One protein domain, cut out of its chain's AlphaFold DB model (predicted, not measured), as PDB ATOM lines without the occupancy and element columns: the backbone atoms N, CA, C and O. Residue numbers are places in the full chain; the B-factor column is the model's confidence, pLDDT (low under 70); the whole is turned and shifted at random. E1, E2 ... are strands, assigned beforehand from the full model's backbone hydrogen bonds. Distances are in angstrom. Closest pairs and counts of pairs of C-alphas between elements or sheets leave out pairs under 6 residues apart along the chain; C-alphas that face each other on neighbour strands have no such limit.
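This is residues 2 to 111 of the 230 residues of an uncharacterized protein of Bacteroidetes bacterium (UniProt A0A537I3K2). Two small sheets form a sandwich, their strands running nearly along each other, and a long hairpin, E1 and E2, lies along one open side of it; E2 is beside the edge strands E3 and E9, and E1 is on the far side of E2. The 110 printed residues hold no named helix and nine named strands, E1 to E9 in chain order, and the class is all strand. One sheet has the order E6, E5, E8, E9, with E5, E8 and E9 antiparallel neighbours and E6 meeting E5 only at a point; the other, E3, E4, E7, is antiparallel. The whole is compact, with a radius of gyration of the C-alphas of 14.8 A, yet elongated, spanning 50 by 25 by 18 A.

Begin with the largest sheet: E6 is residues 69 to 71, E5 residues 62 to 65, E8 residues 87 to 93 and E9 residues 99 to 105. Find C-alpha 99 at (106.471, 233.883, 152.896); from there E9 runs 19.2 A to C-alpha 105 at (101.039, 215.517, 151.216). The other sheet has E3, residues 34 to 41, E4, residues 50 to 58 and 26.7 A long, and E7, residues 74 to 80. Then look at C-alpha 6 at (92.797, 232.744, 157.990), where E1, residues 6 to 16, begins its 32.2 A; E2, residues 19 to 29, measures 31.3 A.

In the four-strand sheet, look at the hairpin E8 and E9, antiparallel at 163 degrees, where N 90 and O 102 are 2.9 A apart; E5 and E8 have N 91 and O 64 at 2.8 A. Face to face with this sheet is E3, E4, E7, its best plane 6 degrees away and its strands at 21 degrees to the others; it is twisted, with C-alphas up to 4.3 A off its plane. Here N 39 and O 54 of the hairpin E3 and E4 are 2.9 A apart, and N 53 and O 77 of E4 and E7 also 2.9 A. Between the sheets, the closest C-alphas of E3 and E9 are those of Lys 39 and Leu 104, at 7.0 A. The closest C-alphas of E2 and E9 are those of Leu 26 and Met 102, 6.1 A; those of E2 and E3 are Ile 28 and Ser 34, 6.6 A. In the hairpin E1 and E2, N 25 and O 10 are 2.9 A apart, and E1 is apart from E3 and E9.

The two C-alphas farthest apart are those of Lys 2 and Asn 47, 52.8 A. The printed part has no cut, and no link is long. Mean pLDDT of the printed part is 70.7; look for values under 70 at residues 2 to 30, 42 to 49, 81 to 85 and 107 to 111.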
ATOM      1  N   LYS A   2      95.380 246.079 163.020       30.25
ATOM      2  CA  LYS A   2      95.152 244.629 163.218       30.25
ATOM      3  C   LYS A   2      95.357 243.866 161.900       30.25
ATOM      4  O   LYS A   2      94.898 244.321 160.852       30.25
ATOM      5  N   ARG A   3      96.079 242.746 161.935       34.38
ATOM      6  CA  ARG A   3      96.326 241.874 160.776       34.38
ATOM      7  C   ARG A   3      95.700 240.519 161.078       34.38
ATOM      8  O   ARG A   3      96.121 239.894 162.033       34.38
ATOM      9  N   SER A   4      94.728 240.081 160.280       32.06
ATOM     10  CA  SER A   4      94.155 238.740 160.411       32.06
ATOM     11  C   SER A   4      94.853 237.752 159.476       32.06
ATOM     12  O   SER A   4      95.256 238.108 158.362       32.06
ATOM     13  N   LEU A   5      94.997 236.515 159.948       34.88
ATOM     14  CA  LEU A   5      95.368 235.342 159.164       34.88
ATOM     15  C   LEU A   5      94.169 234.390 159.184       34.88
ATOM     16  O   LEU A   5      93.508 234.256 160.208       34.88
ATOM     17  N   THR A   6      93.874 233.737 158.066       35.28
ATOM     18  CA  THR A   6      92.797 232.744 157.990       35.28
ATOM     19  C   THR A   6      93.398 231.408 157.597       35.28
ATOM     20  O   THR A   6      94.048 231.332 156.553       35.28
ATOM     21  N   LEU A   7      93.167 230.389 158.428       35.50
ATOM     22  CA  LEU A   7      93.509 228.996 158.168       35.50
ATOM     23  C   LEU A   7      92.233 228.255 157.762       35.50
ATOM     24  O   LEU A   7      91.269 228.236 158.522       35.50
ATOM     25  N   LYS A   8      92.209 227.666 156.567       39.75
ATOM     26  CA  LYS A   8      91.131 226.751 156.163       39.75
ATOM     27  C   LYS A   8      91.738 225.430 155.724       39.75
ATOM     28  O   LYS A   8      92.650 225.437 154.896       39.75
ATOM     29  N   ILE A   9      91.234 224.337 156.286       36.56
ATOM     30  CA  ILE A   9      91.635 222.970 155.952       36.56
ATOM     31  C   ILE A   9      90.477 222.333 155.191       36.56
ATOM     32  O   ILE A   9      89.358 222.309 155.695       36.56
ATOM     33  N   PHE A  10      90.739 221.831 153.985       37.94
ATOM     34  CA  PHE A  10      89.777 221.037 153.217       37.94
ATOM     35  C   PHE A  10      90.369 219.664 152.904       37.94
ATOM     36  O   PHE A  10      91.571 219.549 152.650       37.94
ATOM     37  N   TYR A  11      89.514 218.644 152.894       37.19
ATOM     38  CA  TYR A  11      89.841 217.292 152.456       37.19
ATOM     39  C   TYR A  11      88.877 216.873 151.344       37.19
ATOM     40  O   TYR A  11      87.696 217.214 151.376       37.19
ATOM     41  N   GLN A  12      89.388 216.149 150.350       34.28
ATOM     42  CA  GLN A  12      88.576 215.514 149.315       34.28
ATOM     43  C   GLN A  12      89.059 214.073 149.143       34.28
ATOM     44  O   GLN A  12      90.258 213.841 148.970       34.28
ATOM     45  N   VAL A  13      88.132 213.117 149.230       36.09
ATOM     46  CA  VAL A  13      88.395 211.682 149.066       36.09
ATOM     47  C   VAL A  13      87.864 211.257 147.703       36.09
ATOM     48  O   VAL A  13      86.695 211.481 147.399       36.09
ATOM     49  N   TRP A  14      88.723 210.660 146.877       34.19
ATOM     50  CA  TRP A  14      88.327 210.042 145.613       34.19
ATOM     51  C   TRP A  14      88.403 208.525 145.747       34.19
ATOM     52  O   TRP A  14      89.478 207.985 146.010       34.19
ATOM     53  N   HIS A  15      87.276 207.844 145.535       33.41
ATOM     54  CA  HIS A  15      87.236 206.394 145.379       33.41
ATOM     55  C   HIS A  15      87.439 206.058 143.901       33.41
ATOM     56  O   HIS A  15      86.506 206.105 143.104       33.41
ATOM     57  N   MET A  16      88.671 205.727 143.521       31.05
ATOM     58  CA  MET A  16      88.904 204.900 142.339       31.05
ATOM     59  C   MET A  16      89.338 203.524 142.814       31.05
ATOM     60  O   MET A  16      90.096 203.419 143.774       31.05
ATOM     61  N   VAL A  17      88.844 202.498 142.125       35.91
ATOM     62  CA  VAL A  17      88.770 201.083 142.525       35.91
ATOM     63  C   VAL A  17      90.081 200.469 143.065       35.91
ATOM     64  O   VAL A  17      90.005 199.419 143.682       35.91
ATOM     65  N   TYR A  18      91.254 201.116 142.970       39.41
ATOM     66  CA  TYR A  18      92.500 200.632 143.599       39.41
ATOM     67  C   TYR A  18      93.488 201.692 144.144       39.41
ATOM     68  O   TYR A  18      94.674 201.395 144.260       39.41
ATOM     69  N   SER A  19      93.073 202.912 144.517       37.81
ATOM     70  CA  SER A  19      93.971 203.804 145.288       37.81
ATOM     71  C   SER A  19      93.251 204.981 145.943       37.81
ATOM     72  O   SER A  19      92.583 205.752 145.250       37.81
ATOM     73  N   TYR A  20      93.478 205.200 147.240       39.28
ATOM     74  CA  TYR A  20      93.019 206.399 147.939       39.28
ATOM     75  C   TYR A  20      94.058 207.516 147.808       39.28
ATOM     76  O   TYR A  20      95.133 207.467 148.404       39.28
ATOM     77  N   THR A  21      93.736 208.570 147.054       42.16
ATOM     78  CA  THR A  21      94.516 209.816 147.114       42.16
ATOM     79  C   THR A  21      93.799 210.792 148.036       42.16
ATOM     80  O   THR A  21      92.820 211.419 147.643       42.16
ATOM     81  N   ILE A  22      94.289 210.929 149.268       45.03
ATOM     82  CA  ILE A  22      93.843 211.991 150.175       45.03
ATOM     83  C   ILE A  22      94.590 213.268 149.785       45.03
ATOM     84  O   ILE A  22      95.811 213.343 149.931       45.03
ATOM     85  N   GLN A  23      93.868 214.271 149.284       46.94
ATOM     86  CA  GLN A  23      94.412 215.610 149.055       46.94
ATOM     87  C   GLN A  23      93.991 216.527 150.205       46.94
ATOM     88  O   GLN A  23      92.802 216.770 150.418       46.94
ATOM     89  N   LEU A  24      94.977 217.030 150.947       45.25
ATOM     90  CA  LEU A  24      94.782 218.010 152.013       45.25
ATOM     91  C   LEU A  24      95.133 219.400 151.498       45.25
ATOM     92  O   LEU A  24      96.238 219.631 151.003       45.25
ATOM     93  N   TYR A  25      94.199 220.331 151.657       50.09
ATOM     94  CA  TYR A  25      94.369 221.714 151.244       50.09
ATOM     95  C   TYR A  25      94.441 222.623 152.467       50.09
ATOM     96  O   TYR A  25      93.437 222.833 153.145       50.09
ATOM     97  N   LEU A  26      95.622 223.187 152.728       47.41
ATOM     98  CA  LEU A  26      95.820 224.262 153.696       47.41
ATOM     99  C   LEU A  26      95.830 225.620 152.988       47.41
ATOM    100  O   LEU A  26      96.795 225.951 152.298       47.41
ATOM    101  N   PHE A  27      94.796 226.432 153.187       48.72
ATOM    102  CA  PHE A  27      94.771 227.798 152.663       48.72
ATOM    103  C   PHE A  27      95.181 228.794 153.738       48.72
ATOM    104  O   PHE A  27      94.537 228.889 154.781       48.72
ATOM    105  N   ILE A  28      96.232 229.562 153.445       52.25
ATOM    106  CA  ILE A  28      96.670 230.701 154.249       52.25
ATOM    107  C   ILE A  28      96.495 231.956 153.401       52.25
ATOM    108  O   ILE A  28      97.199 232.167 152.408       52.25
ATOM    109  N   PHE A  29      95.552 232.807 153.800       49.91
ATOM    110  CA  PHE A  29      95.308 234.079 153.132       49.91
ATOM    111  C   PHE A  29      96.036 235.208 153.857       49.91
ATOM    112  O   PHE A  29      95.800 235.456 155.039       49.91
ATOM    113  N   ARG A  30      96.892 235.935 153.132       63.19
ATOM    114  CA  ARG A  30      97.421 237.230 153.570       63.19
ATOM    115  C   ARG A  30      97.152 238.287 152.506       63.19
ATOM    116  O   ARG A  30      96.986 237.994 151.326       63.19
ATOM    117  N   LYS A  31      97.145 239.557 152.916       73.31
ATOM    118  CA  LYS A  31      97.012 240.677 151.969       73.31
ATOM    119  C   LYS A  31      98.212 240.792 151.017       73.31
ATOM    120  O   LYS A  31      98.064 241.339 149.931       73.31
ATOM    121  N   ASP A  32      99.387 240.305 151.422       84.94
ATOM    122  CA  ASP A  32     100.665 240.465 150.715       84.94
ATOM    123  C   ASP A  32     101.081 239.270 149.842       84.94
ATOM    124  O   ASP A  32     102.007 239.423 149.056       84.94
ATOM    125  N   ALA A  33     100.413 238.124 149.964       88.44
ATOM    126  CA  ALA A  33     100.487 236.965 149.074       88.44
ATOM    127  C   ALA A  33      99.327 236.017 149.421       88.44
ATOM    128  O   ALA A  33      98.857 236.003 150.558       88.44
ATOM    129  N   SER A  34      98.872 235.194 148.484       87.56
ATOM    130  CA  SER A  34      97.942 234.106 148.794       87.56
ATOM    131  C   SER A  34      98.128 232.940 147.837       87.56
ATOM    132  O   SER A  34      98.206 233.141 146.625       87.56
ATOM    133  N   ILE A  35      98.123 231.724 148.371       89.69
ATOM    134  CA  ILE A  35      98.063 230.504 147.567       89.69
ATOM    135  C   ILE A  35      96.582 230.156 147.405       89.69
ATOM    136  O   ILE A  35      95.892 229.920 148.391       89.69
ATOM    137  N   ILE A  36      96.085 230.218 146.169       89.50
ATOM    138  CA  ILE A  36      94.676 229.974 145.830       89.50
ATOM    139  C   ILE A  36      94.403 228.482 145.705       89.50
ATOM    140  O   ILE A  36      93.337 228.042 146.107       89.50
ATOM    141  N   TYR A  37      95.341 227.723 145.132       89.00
ATOM    142  CA  TYR A  37      95.358 226.263 145.175       89.00
ATOM    143  C   TYR A  37      96.768 225.733 144.925       89.00
ATOM    144  O   TYR A  37      97.583 226.377 144.257       89.00
ATOM    145  N   PHE A  38      97.020 224.534 145.442       91.75
ATOM    146  CA  PHE A  38      98.188 223.715 145.151       91.75
ATOM    147  C   PHE A  38      97.748 222.253 145.202       91.75
ATOM    148  O   PHE A  38      97.382 221.763 146.268       91.75
ATOM    149  N   LYS A  39      97.701 221.594 144.045       88.50
ATOM    150  CA  LYS A  39      97.158 220.239 143.899       88.50
ATOM    151  C   LYS A  39      98.049 219.368 143.032       88.50
ATOM    152  O   LYS A  39      98.808 219.871 142.208       88.50
ATOM    153  N   CYS A  40      97.921 218.061 143.208       85.50
ATOM    154  CA  CYS A  40      98.588 217.060 142.390       85.50
ATOM    155  C   CYS A  40      97.534 216.081 141.901       85.50
ATOM    156  O   CYS A  40      97.058 215.251 142.677       85.50
ATOM    157  N   ASP A  41      97.172 216.188 140.630       82.31
ATOM    158  CA  ASP A  41      96.172 215.312 140.040       82.31
ATOM    159  C   ASP A  41      96.803 213.922 139.800       82.31
ATOM    160  O   ASP A  41      97.919 213.839 139.259       82.31
ATOM    161  N   PRO A  42      96.154 212.827 140.243       67.44
ATOM    162  CA  PRO A  42      96.611 211.479 139.935       67.44
ATOM    163  C   PRO A  42      96.465 211.231 138.431       67.44
ATOM    164  O   PRO A  42      95.472 211.620 137.818       67.44
ATOM    165  N   PHE A  43      97.464 210.599 137.818       67.94
ATOM    166  CA  PHE A  43      97.366 210.201 136.419       67.94
ATOM    167  C   PHE A  43      96.637 208.871 136.283       67.94
ATOM    168  O   PHE A  43      96.835 207.954 137.079       67.94
ATOM    169  N   ILE A  44      95.824 208.786 135.237       52.44
ATOM    170  CA  ILE A  44      95.050 207.613 134.855       52.44
ATOM    171  C   ILE A  44      95.726 207.042 133.607       52.44
ATOM    172  O   ILE A  44      95.369 207.374 132.481       52.44
ATOM    173  N   GLY A  45      96.763 206.230 133.786       51.28
ATOM    174  CA  GLY A  45      97.372 205.516 132.670       51.28
ATOM    175  C   GLY A  45      98.315 204.424 133.144       51.28
ATOM    176  O   GLY A  45      99.111 204.620 134.058       51.28
ATOM    177  N   VAL A  46      98.182 203.258 132.515       48.97
ATOM    178  CA  VAL A  46      98.627 201.956 133.035       48.97
ATOM    179  C   VAL A  46     100.152 201.849 133.201       48.97
ATOM    180  O   VAL A  46     100.608 201.084 134.041       48.97
ATOM    181  N   ASN A  47     100.948 202.645 132.473       55.53
ATOM    182  CA  ASN A  47     102.395 202.414 132.350       55.53
ATOM    183  C   ASN A  47     103.304 203.640 132.557       55.53
ATOM    184  O   ASN A  47     104.523 203.490 132.505       55.53
ATOM    185  N   ASP A  48     102.768 204.841 132.797       59.25
ATOM    186  CA  ASP A  48     103.597 206.044 132.965       59.25
ATOM    187  C   ASP A  48     103.220 206.749 134.274       59.25
ATOM    188  O   ASP A  48     102.144 207.325 134.411       59.25
ATOM    189  N   LEU A  49     104.103 206.682 135.276       66.44
ATOM    190  CA  LEU A  49     103.868 207.222 136.622       66.44
ATOM    191  C   LEU A  49     104.059 208.751 136.670       66.44
ATOM    192  O   LEU A  49     104.666 209.295 137.595       66.44
ATOM    193  N   ARG A  50     103.614 209.477 135.649       73.81
ATOM    194  CA  ARG A  50     103.694 210.939 135.658       73.81
ATOM    195  C   ARG A  50     102.523 211.480 136.459       73.81
ATOM    196  O   ARG A  50     101.443 210.922 136.409       73.81
ATOM    197  N   ARG A  51     102.719 212.545 137.222       79.06
ATOM    198  CA  ARG A  51     101.661 213.264 137.935       79.06
ATOM    199  C   ARG A  51     101.706 214.721 137.519       79.06
ATOM    200  O   ARG A  51     102.791 215.258 137.307       79.06
ATOM    201  N   THR A  52     100.549 215.361 137.417       86.12
ATOM    202  CA  THR A  52     100.491 216.790 137.100       86.12
ATOM    203  C   THR A  52     100.308 217.570 138.386       86.12
ATOM    204  O   THR A  52      99.290 217.449 139.066       86.12
ATOM    205  N   ILE A  53     101.295 218.392 138.717       89.62
ATOM    206  CA  ILE A  53     101.211 219.324 139.836       89.62
ATOM    207  C   ILE A  53     100.730 220.655 139.273       89.62
ATOM    208  O   ILE A  53     101.302 221.142 138.304       89.62
ATOM    209  N   SER A  54      99.695 221.239 139.869       92.62
ATOM    210  CA  SER A  54      99.111 222.513 139.438       92.62
ATOM    211  C   SER A  54      98.993 223.477 140.613       92.62
ATOM    212  O   SER A  54      98.611 223.078 141.718       92.62
ATOM    213  N   TRP A  55      99.271 224.758 140.381       95.50
ATOM    214  CA  TRP A  55      99.170 225.787 141.414       95.50
ATOM    215  C   TRP A  55      98.691 227.132 140.882       95.50
ATOM    216  O   TRP A  55      98.814 227.462 139.702       95.50
ATOM    217  N   LYS A  56      98.168 227.939 141.806       95.12
ATOM    218  CA  LYS A  56      97.786 229.326 141.557       95.12
ATOM    219  C   LYS A  56      98.124 230.187 142.759       95.12
ATOM    220  O   LYS A  56      97.621 229.959 143.860       95.12
ATOM    221  N   VAL A  57      98.937 231.209 142.535       94.62
ATOM    222  CA  VAL A  57      99.399 232.161 143.546       94.62
ATOM    223  C   VAL A  57      98.973 233.568 143.136       94.62
ATOM    224  O   VAL A  57      99.061 233.958 141.975       94.62
ATOM    225  N   LYS A  58      98.499 234.361 144.097       93.06
ATOM    226  CA  LYS A  58      98.076 235.750 143.894       93.06
ATOM    227  C   LYS A  58      98.876 236.682 144.801       93.06
ATOM    228  O   LYS A  58      99.227 236.316 145.918       93.06
ATOM    229  N   ASN A  59      99.145 237.896 144.321       93.00
ATOM    230  CA  ASN A  59      99.821 238.980 145.050       93.00
ATOM    231  C   ASN A  59     101.258 238.686 145.531       93.00
ATOM    232  O   ASN A  59     101.844 239.532 146.199       93.00
ATOM    233  N   ALA A  60     101.845 237.539 145.184       93.12
ATOM    234  CA  ALA A  60     103.250 237.244 145.442       93.12
ATOM    235  C   ALA A  60     104.141 237.830 144.333       93.12
ATOM    236  O   ALA A  60     103.705 237.971 143.193       93.12
ATOM    237  N   TRP A  61     105.393 238.153 144.661       94.88
ATOM    238  CA  TRP A  61     106.403 238.577 143.675       94.88
ATOM    239  C   TRP A  61     107.320 237.424 143.250       94.88
ATOM    240  O   TRP A  61     107.882 237.461 142.161       94.88
ATOM    241  N   LYS A  62     107.436 236.381 144.081       95.44
ATOM    242  CA  LYS A  62     108.144 235.133 143.769       95.44
ATOM    243  C   LYS A  62     107.351 233.923 144.281       95.44
ATOM    244  O   LYS A  62     106.720 234.007 145.333       95.44
ATOM    245  N   ALA A  63     107.403 232.811 143.554       96.12
ATOM    246  CA  ALA A  63     106.908 231.510 143.996       96.12
ATOM    247  C   ALA A  63     107.980 230.434 143.769       96.12
ATOM    248  O   ALA A  63     108.776 230.525 142.832       96.12
ATOM    249  N   GLU A  64     108.027 229.444 144.650       96.12
ATOM    250  CA  GLU A  64     109.022 228.375 144.641       96.12
ATOM    251  C   GLU A  64     108.380 227.063 145.091       96.12
ATOM    252  O   GLU A  64     107.639 227.058 146.073       96.12
ATOM    253  N   ILE A  65     108.662 225.959 144.400       93.75
ATOM    254  CA  ILE A  65     108.294 224.619 144.870       93.75
ATOM    255  C   ILE A  65     109.563 223.909 145.340       93.75
ATOM    256  O   ILE A  65     110.552 223.837 144.611       93.75
ATOM    257  N   GLU A  66     109.544 223.377 146.559       88.44
ATOM    258  CA  GLU A  66     110.684 222.672 147.151       88.44
ATOM    259  C   GLU A  66     111.131 221.503 146.250       88.44
ATOM    260  O   GLU A  66     110.318 220.679 145.831       88.44
ATOM    261  N   ASN A  67     112.436 221.414 145.977       83.19
ATOM    262  CA  ASN A  67     113.077 220.472 145.038       83.19
ATOM    263  C   ASN A  67     112.780 220.697 143.537       83.19
ATOM    264  O   ASN A  67     113.347 219.985 142.717       83.19
ATOM    265  N   ILE A  68     111.944 221.674 143.167       87.75
ATOM    266  CA  ILE A  68     111.747 222.105 141.767       87.75
ATOM    267  C   ILE A  68     112.453 223.444 141.519       87.75
ATOM    268  O   ILE A  68     113.087 223.639 140.488       87.75
ATOM    269  N   GLY A  69     112.375 224.356 142.488       92.25
ATOM    270  CA  GLY A  69     112.923 225.703 142.399       92.25
ATOM    271  C   GLY A  69     111.867 226.740 142.024       92.25
ATOM    272  O   GLY A  69     110.690 226.614 142.374       92.25
ATOM    273  N   LEU A  70     112.314 227.812 141.368       95.81
ATOM    274  CA  LEU A  70     111.467 228.943 140.998       95.81
ATOM    275  C   LEU A  70     110.395 228.528 139.997       95.81
ATOM    276  O   LEU A  70     110.688 227.909 138.978       95.81
ATOM    277  N   VAL A  71     109.163 228.946 140.266       96.00
ATOM    278  CA  VAL A  71     108.019 228.665 139.404       96.00
ATOM    279  C   VAL A  71     107.248 229.936 139.078       96.00
ATOM    280  O   VAL A  71     107.275 230.919 139.824       96.00
ATOM    281  N   LYS A  72     106.527 229.921 137.953       97.00
ATOM    282  CA  LYS A  72     105.558 230.975 137.631       97.00
ATOM    283  C   LYS A  72     104.417 230.957 138.652       97.00
ATOM    284  O   LYS A  72     104.180 229.952 139.305       97.00
ATOM    285  N   MET A  73     103.685 232.059 138.791       95.19
ATOM    286  CA  MET A  73     102.613 232.163 139.797       95.19
ATOM    287  C   MET A  73     101.437 231.220 139.539       95.19
ATOM    288  O   MET A  73     100.820 230.742 140.488       95.19
ATOM    289  N   ASN A  74     101.129 230.974 138.266       95.56
ATOM    290  CA  ASN A  74     100.013 230.147 137.829       95.56
ATOM    291  C   ASN A  74     100.547 229.232 136.739       95.56
ATOM    292  O   ASN A  74     100.844 229.710 135.644       95.56
ATOM    293  N   ASP A  75     100.731 227.965 137.065       96.56
ATOM    294  CA  ASP A  75     101.278 227.006 136.119       96.56
ATOM    295  C   ASP A  75     100.929 225.579 136.538       96.56
ATOM    296  O   ASP A  75     100.392 225.329 137.628       96.56
ATOM    297  N   SER A  76     101.265 224.649 135.656       92.94
ATOM    298  CA  SER A  76     101.287 223.230 135.958       92.94
ATOM    299  C   SER A  76     102.533 222.576 135.372       92.94
ATOM    300  O   SER A  76     103.086 223.016 134.367       92.94
ATOM    301  N   VAL A  77     103.006 221.515 136.022       89.88
ATOM    302  CA  VAL A  77     104.160 220.750 135.548       89.88
ATOM    303  C   VAL A  77     103.890 219.258 135.644       89.88
ATOM    304  O   VAL A  77     103.350 218.763 136.638       89.88
ATOM    305  N   LEU A  78     104.285 218.542 134.592       86.19
ATOM    306  CA  LEU A  78     104.349 217.088 134.588       86.19
ATOM    307  C   LEU A  78     105.581 216.647 135.368       86.19
ATOM    308  O   LEU A  78     106.705 217.039 135.061       86.19
ATOM    309  N   PHE A  79     105.360 215.805 136.365       76.88
ATOM    310  CA  PHE A  79     106.387 215.352 137.282       76.88
ATOM    311  C   PHE A  79     106.450 213.829 137.295       76.88
ATOM    312  O   PHE A  79     105.422 213.161 137.341       76.88
ATOM    313  N   ASN A  80     107.649 213.252 137.252       74.38
ATOM    314  CA  ASN A  80     107.813 211.801 137.295       74.38
ATOM    315  C   ASN A  80     107.842 211.309 138.754       74.38
ATOM    316  O   ASN A  80     108.654 211.783 139.551       74.38
ATOM    317  N   ASN A  81     106.993 210.333 139.102       64.69
ATOM    318  CA  ASN A  81     106.872 209.792 140.466       64.69
ATOM    319  C   ASN A  81     108.180 209.297 141.068       64.69
ATOM    320  O   ASN A  81     108.307 209.308 142.289       64.69
ATOM    321  N   LYS A  82     109.149 208.856 140.252       65.06
ATOM    322  CA  LYS A  82     110.414 208.306 140.769       65.06
ATOM    323  C   LYS A  82     111.171 209.281 141.680       65.06
ATOM    324  O   LYS A  82     112.020 208.845 142.446       65.06
ATOM    325  N   GLN A  83     110.864 210.577 141.606       58.31
ATOM    326  CA  GLN A  83     111.511 211.624 142.397       58.31
ATOM    327  C   GLN A  83     110.553 212.348 143.356       58.31
ATOM    328  O   GLN A  83     110.983 213.255 144.071       58.31
ATOM    329  N   LEU A  84     109.267 211.975 143.399       63.84
ATOM    330  CA  LEU A  84     108.311 212.630 144.289       63.84
ATOM    331  C   LEU A  84     108.477 212.126 145.716       63.84
ATOM    332  O   LEU A  84     108.193 210.974 146.036       63.84
ATOM    333  N   LYS A  85     108.918 213.035 146.588       66.31
ATOM    334  CA  LYS A  85     108.825 212.855 148.036       66.31
ATOM    335  C   LYS A  85     107.350 212.737 148.437       66.31
ATOM    336  O   LYS A  85     106.466 213.260 147.762       66.31
ATOM    337  N   SER A  86     107.097 212.131 149.594       71.50
ATOM    338  CA  SER A  86     105.764 212.041 150.217       71.50
ATOM    339  C   SER A  86     105.132 213.403 150.533       71.50
ATOM    340  O   SER A  86     103.966 213.476 150.909       71.50
ATOM    341  N   SER A  87     105.879 214.500 150.392       80.38
ATOM    342  CA  SER A  87     105.362 215.854 150.529       80.38
ATOM    343  C   SER A  87     106.042 216.820 149.560       80.38
ATOM    344  O   SER A  87     107.232 216.695 149.260       80.38
ATOM    345  N   LEU A  88     105.276 217.802 149.093       85.88
ATOM    346  CA  LEU A  88     105.739 218.948 148.319       85.88
ATOM    347  C   LEU A  88     105.373 220.233 149.052       85.88
ATOM    348  O   LEU A  88     104.298 220.327 149.641       85.88
ATOM    349  N   LYS A  89     106.233 221.250 148.983       90.69
ATOM    350  CA  LYS A  89     105.953 222.566 149.566       90.69
ATOM    351  C   LYS A  89     105.975 223.636 148.492       90.69
ATOM    352  O   LYS A  89     106.987 223.798 147.820       90.69
ATOM    353  N   LEU A  90     104.886 224.386 148.373       93.56
ATOM    354  CA  LEU A  90     104.816 225.609 147.585       93.56
ATOM    355  C   LEU A  90     105.007 226.804 148.515       93.56
ATOM    356  O   LEU A  90     104.259 226.971 149.478       93.56
ATOM    357  N   ILE A  91     105.991 227.642 148.212       94.12
ATOM    358  CA  ILE A  91     106.339 228.841 148.966       94.12
ATOM    359  C   ILE A  91     106.056 230.062 148.092       94.12
ATOM    360  O   ILE A  91     106.680 230.259 147.052       94.12
ATOM    361  N   ALA A  92     105.130 230.908 148.529       94.94
ATOM    362  CA  ALA A  92     104.813 232.185 147.905       94.94
ATOM    363  C   ALA A  92     105.420 233.334 148.718       94.94
ATOM    364  O   ALA A  92     105.143 233.475 149.909       94.94
ATOM    365  N   TYR A  93     106.223 234.176 148.073       93.25
ATOM    366  CA  TYR A  93     106.888 235.317 148.692       93.25
ATOM    367  C   TYR A  93     106.100 236.598 148.422       93.25
ATOM    368  O   TYR A  93     105.963 237.050 147.284       93.25
ATOM    369  N   GLY A  94     105.582 237.189 149.493       90.56
ATOM    370  CA  GLY A  94     104.968 238.507 149.509       90.56
ATOM    371  C   GLY A  94     105.993 239.617 149.729       90.56
ATOM    372  O   GLY A  94     107.193 239.386 149.909       90.56
ATOM    373  N   ARG A  95     105.523 240.866 149.717       87.56
ATOM    374  CA  ARG A  95     106.384 242.045 149.916       87.56
ATOM    375  C   ARG A  95     107.170 241.954 151.236       87.56
ATOM    376  O   ARG A  95     106.670 241.433 152.232       87.56
ATOM    377  N   ARG A  96     108.377 242.538 151.255       86.25
ATOM    378  CA  ARG A  96     109.274 242.595 152.433       86.25
ATOM    379  C   ARG A  96     109.736 241.216 152.935       86.25
ATOM    380  O   ARG A  96     109.847 241.007 154.138       86.25
ATOM    381  N   GLY A  97     109.951 240.267 152.021       79.62
ATOM    382  CA  GLY A  97     110.536 238.954 152.331       79.62
ATOM    383  C   GLY A  97     109.617 237.980 153.073       79.62
ATOM    384  O   GLY A  97     110.050 236.903 153.469       79.62
ATOM    385  N   ARG A  98     108.340 238.325 153.262       84.56
ATOM    386  CA  ARG A  98     107.374 237.446 153.927       84.56
ATOM    387  C   ARG A  98     107.021 236.276 153.032       84.56
ATOM    388  O   ARG A  98     106.853 236.460 151.832       84.56
ATOM    389  N   ARG A  99     106.837 235.098 153.624       90.38
ATOM    390  CA  ARG A  99     106.471 233.883 152.896       90.38
ATOM    391  C   ARG A  99     105.192 233.252 153.431       90.38
ATOM    392  O   ARG A  99     104.893 233.360 154.619       90.38
ATOM    393  N   ILE A 100     104.457 232.611 152.533       88.69
ATOM    394  CA  ILE A 100     103.352 231.699 152.820       88.69
ATOM    395  C   ILE A 100     103.733 230.353 152.245       88.69
ATOM    396  O   ILE A 100     104.178 230.291 151.101       88.69
ATOM    397  N   THR A 101     103.527 229.299 153.020       88.44
ATOM    398  CA  THR A 101     103.845 227.939 152.604       88.44
ATOM    399  C   THR A 101     102.575 227.104 152.597       88.44
ATOM    400  O   THR A 101     101.825 227.120 153.571       88.44
ATOM    401  N   MET A 102     102.352 226.364 151.516       87.00
ATOM    402  CA  MET A 102     101.338 225.319 151.429       87.00
ATOM    403  C   MET A 102     102.043 223.982 151.230       87.00
ATOM    404  O   MET A 102     102.893 223.855 150.348       87.00
ATOM    405  N   ILE A 103     101.714 223.006 152.073       84.38
ATOM    406  CA  ILE A 103     102.281 221.659 152.011       84.38
ATOM    407  C   ILE A 103     101.233 220.741 151.400       84.38
ATOM    408  O   ILE A 103     100.113 220.664 151.895       84.38
ATOM    409  N   LEU A 104     101.614 220.056 150.332       81.56
ATOM    410  CA  LEU A 104     100.832 219.014 149.696       81.56
ATOM    411  C   LEU A 104     101.420 217.664 150.099       81.56
ATOM    412  O   LEU A 104     102.548 217.346 149.725       81.56
ATOM    413  N   LEU A 105     100.670 216.887 150.873       77.62
ATOM    414  CA  LEU A 105     101.039 215.517 151.216       77.62
ATOM    415  C   LEU A 105     100.586 214.586 150.090       77.62
ATOM    416  O   LEU A 105      99.429 214.610 149.680       77.62
ATOM    417  N   LEU A 106     101.516 213.789 149.578       72.31
ATOM    418  CA  LEU A 106     101.267 212.790 148.552       72.31
ATOM    419  C   LEU A 106     101.221 211.429 149.234       72.31
ATOM    420  O   LEU A 106     102.264 210.873 149.580       72.31
ATOM    421  N   ASN A 107     100.019 210.878 149.402       64.75
ATOM    422  CA  ASN A 107      99.895 209.481 149.786       64.75
ATOM    423  C   ASN A 107     100.175 208.635 148.538       64.75
ATOM    424  O   ASN A 107      99.405 208.631 147.575       64.75
ATOM    425  N   VAL A 108     101.352 208.019 148.494       56.06
ATOM    426  CA  VAL A 108     101.722 207.071 147.443       56.06
ATOM    427  C   VAL A 108     101.556 205.690 148.046       56.06
ATOM    428  O   VAL A 108     102.530 205.069 148.465       56.06
ATOM    429  N   GLU A 109     100.318 205.207 148.127       52.16
ATOM    430  CA  GLU A 109     100.138 203.768 148.271       52.16
ATOM    431  C   GLU A 109     100.730 203.137 147.013       52.16
ATOM    432  O   GLU A 109     100.299 203.407 145.888       52.16
ATOM    433  N   ARG A 110     101.803 202.356 147.188       42.28
ATOM    434  CA  ARG A 110     102.229 201.444 146.134       42.28
ATOM    435  C   ARG A 110     101.035 200.539 145.899       42.28
ATOM    436  O   ARG A 110     100.705 199.736 146.766       42.28
ATOM    437  N   VAL A 111     100.432 200.646 144.722       38.88
ATOM    438  CA  VAL A 111      99.640 199.551 144.180       38.88
ATOM    439  C   VAL A 111     100.637 198.411 144.022       38.88
ATOM    440  O   VAL A 111     101.381 198.345 143.044       38.88
TER     441      VAL A 111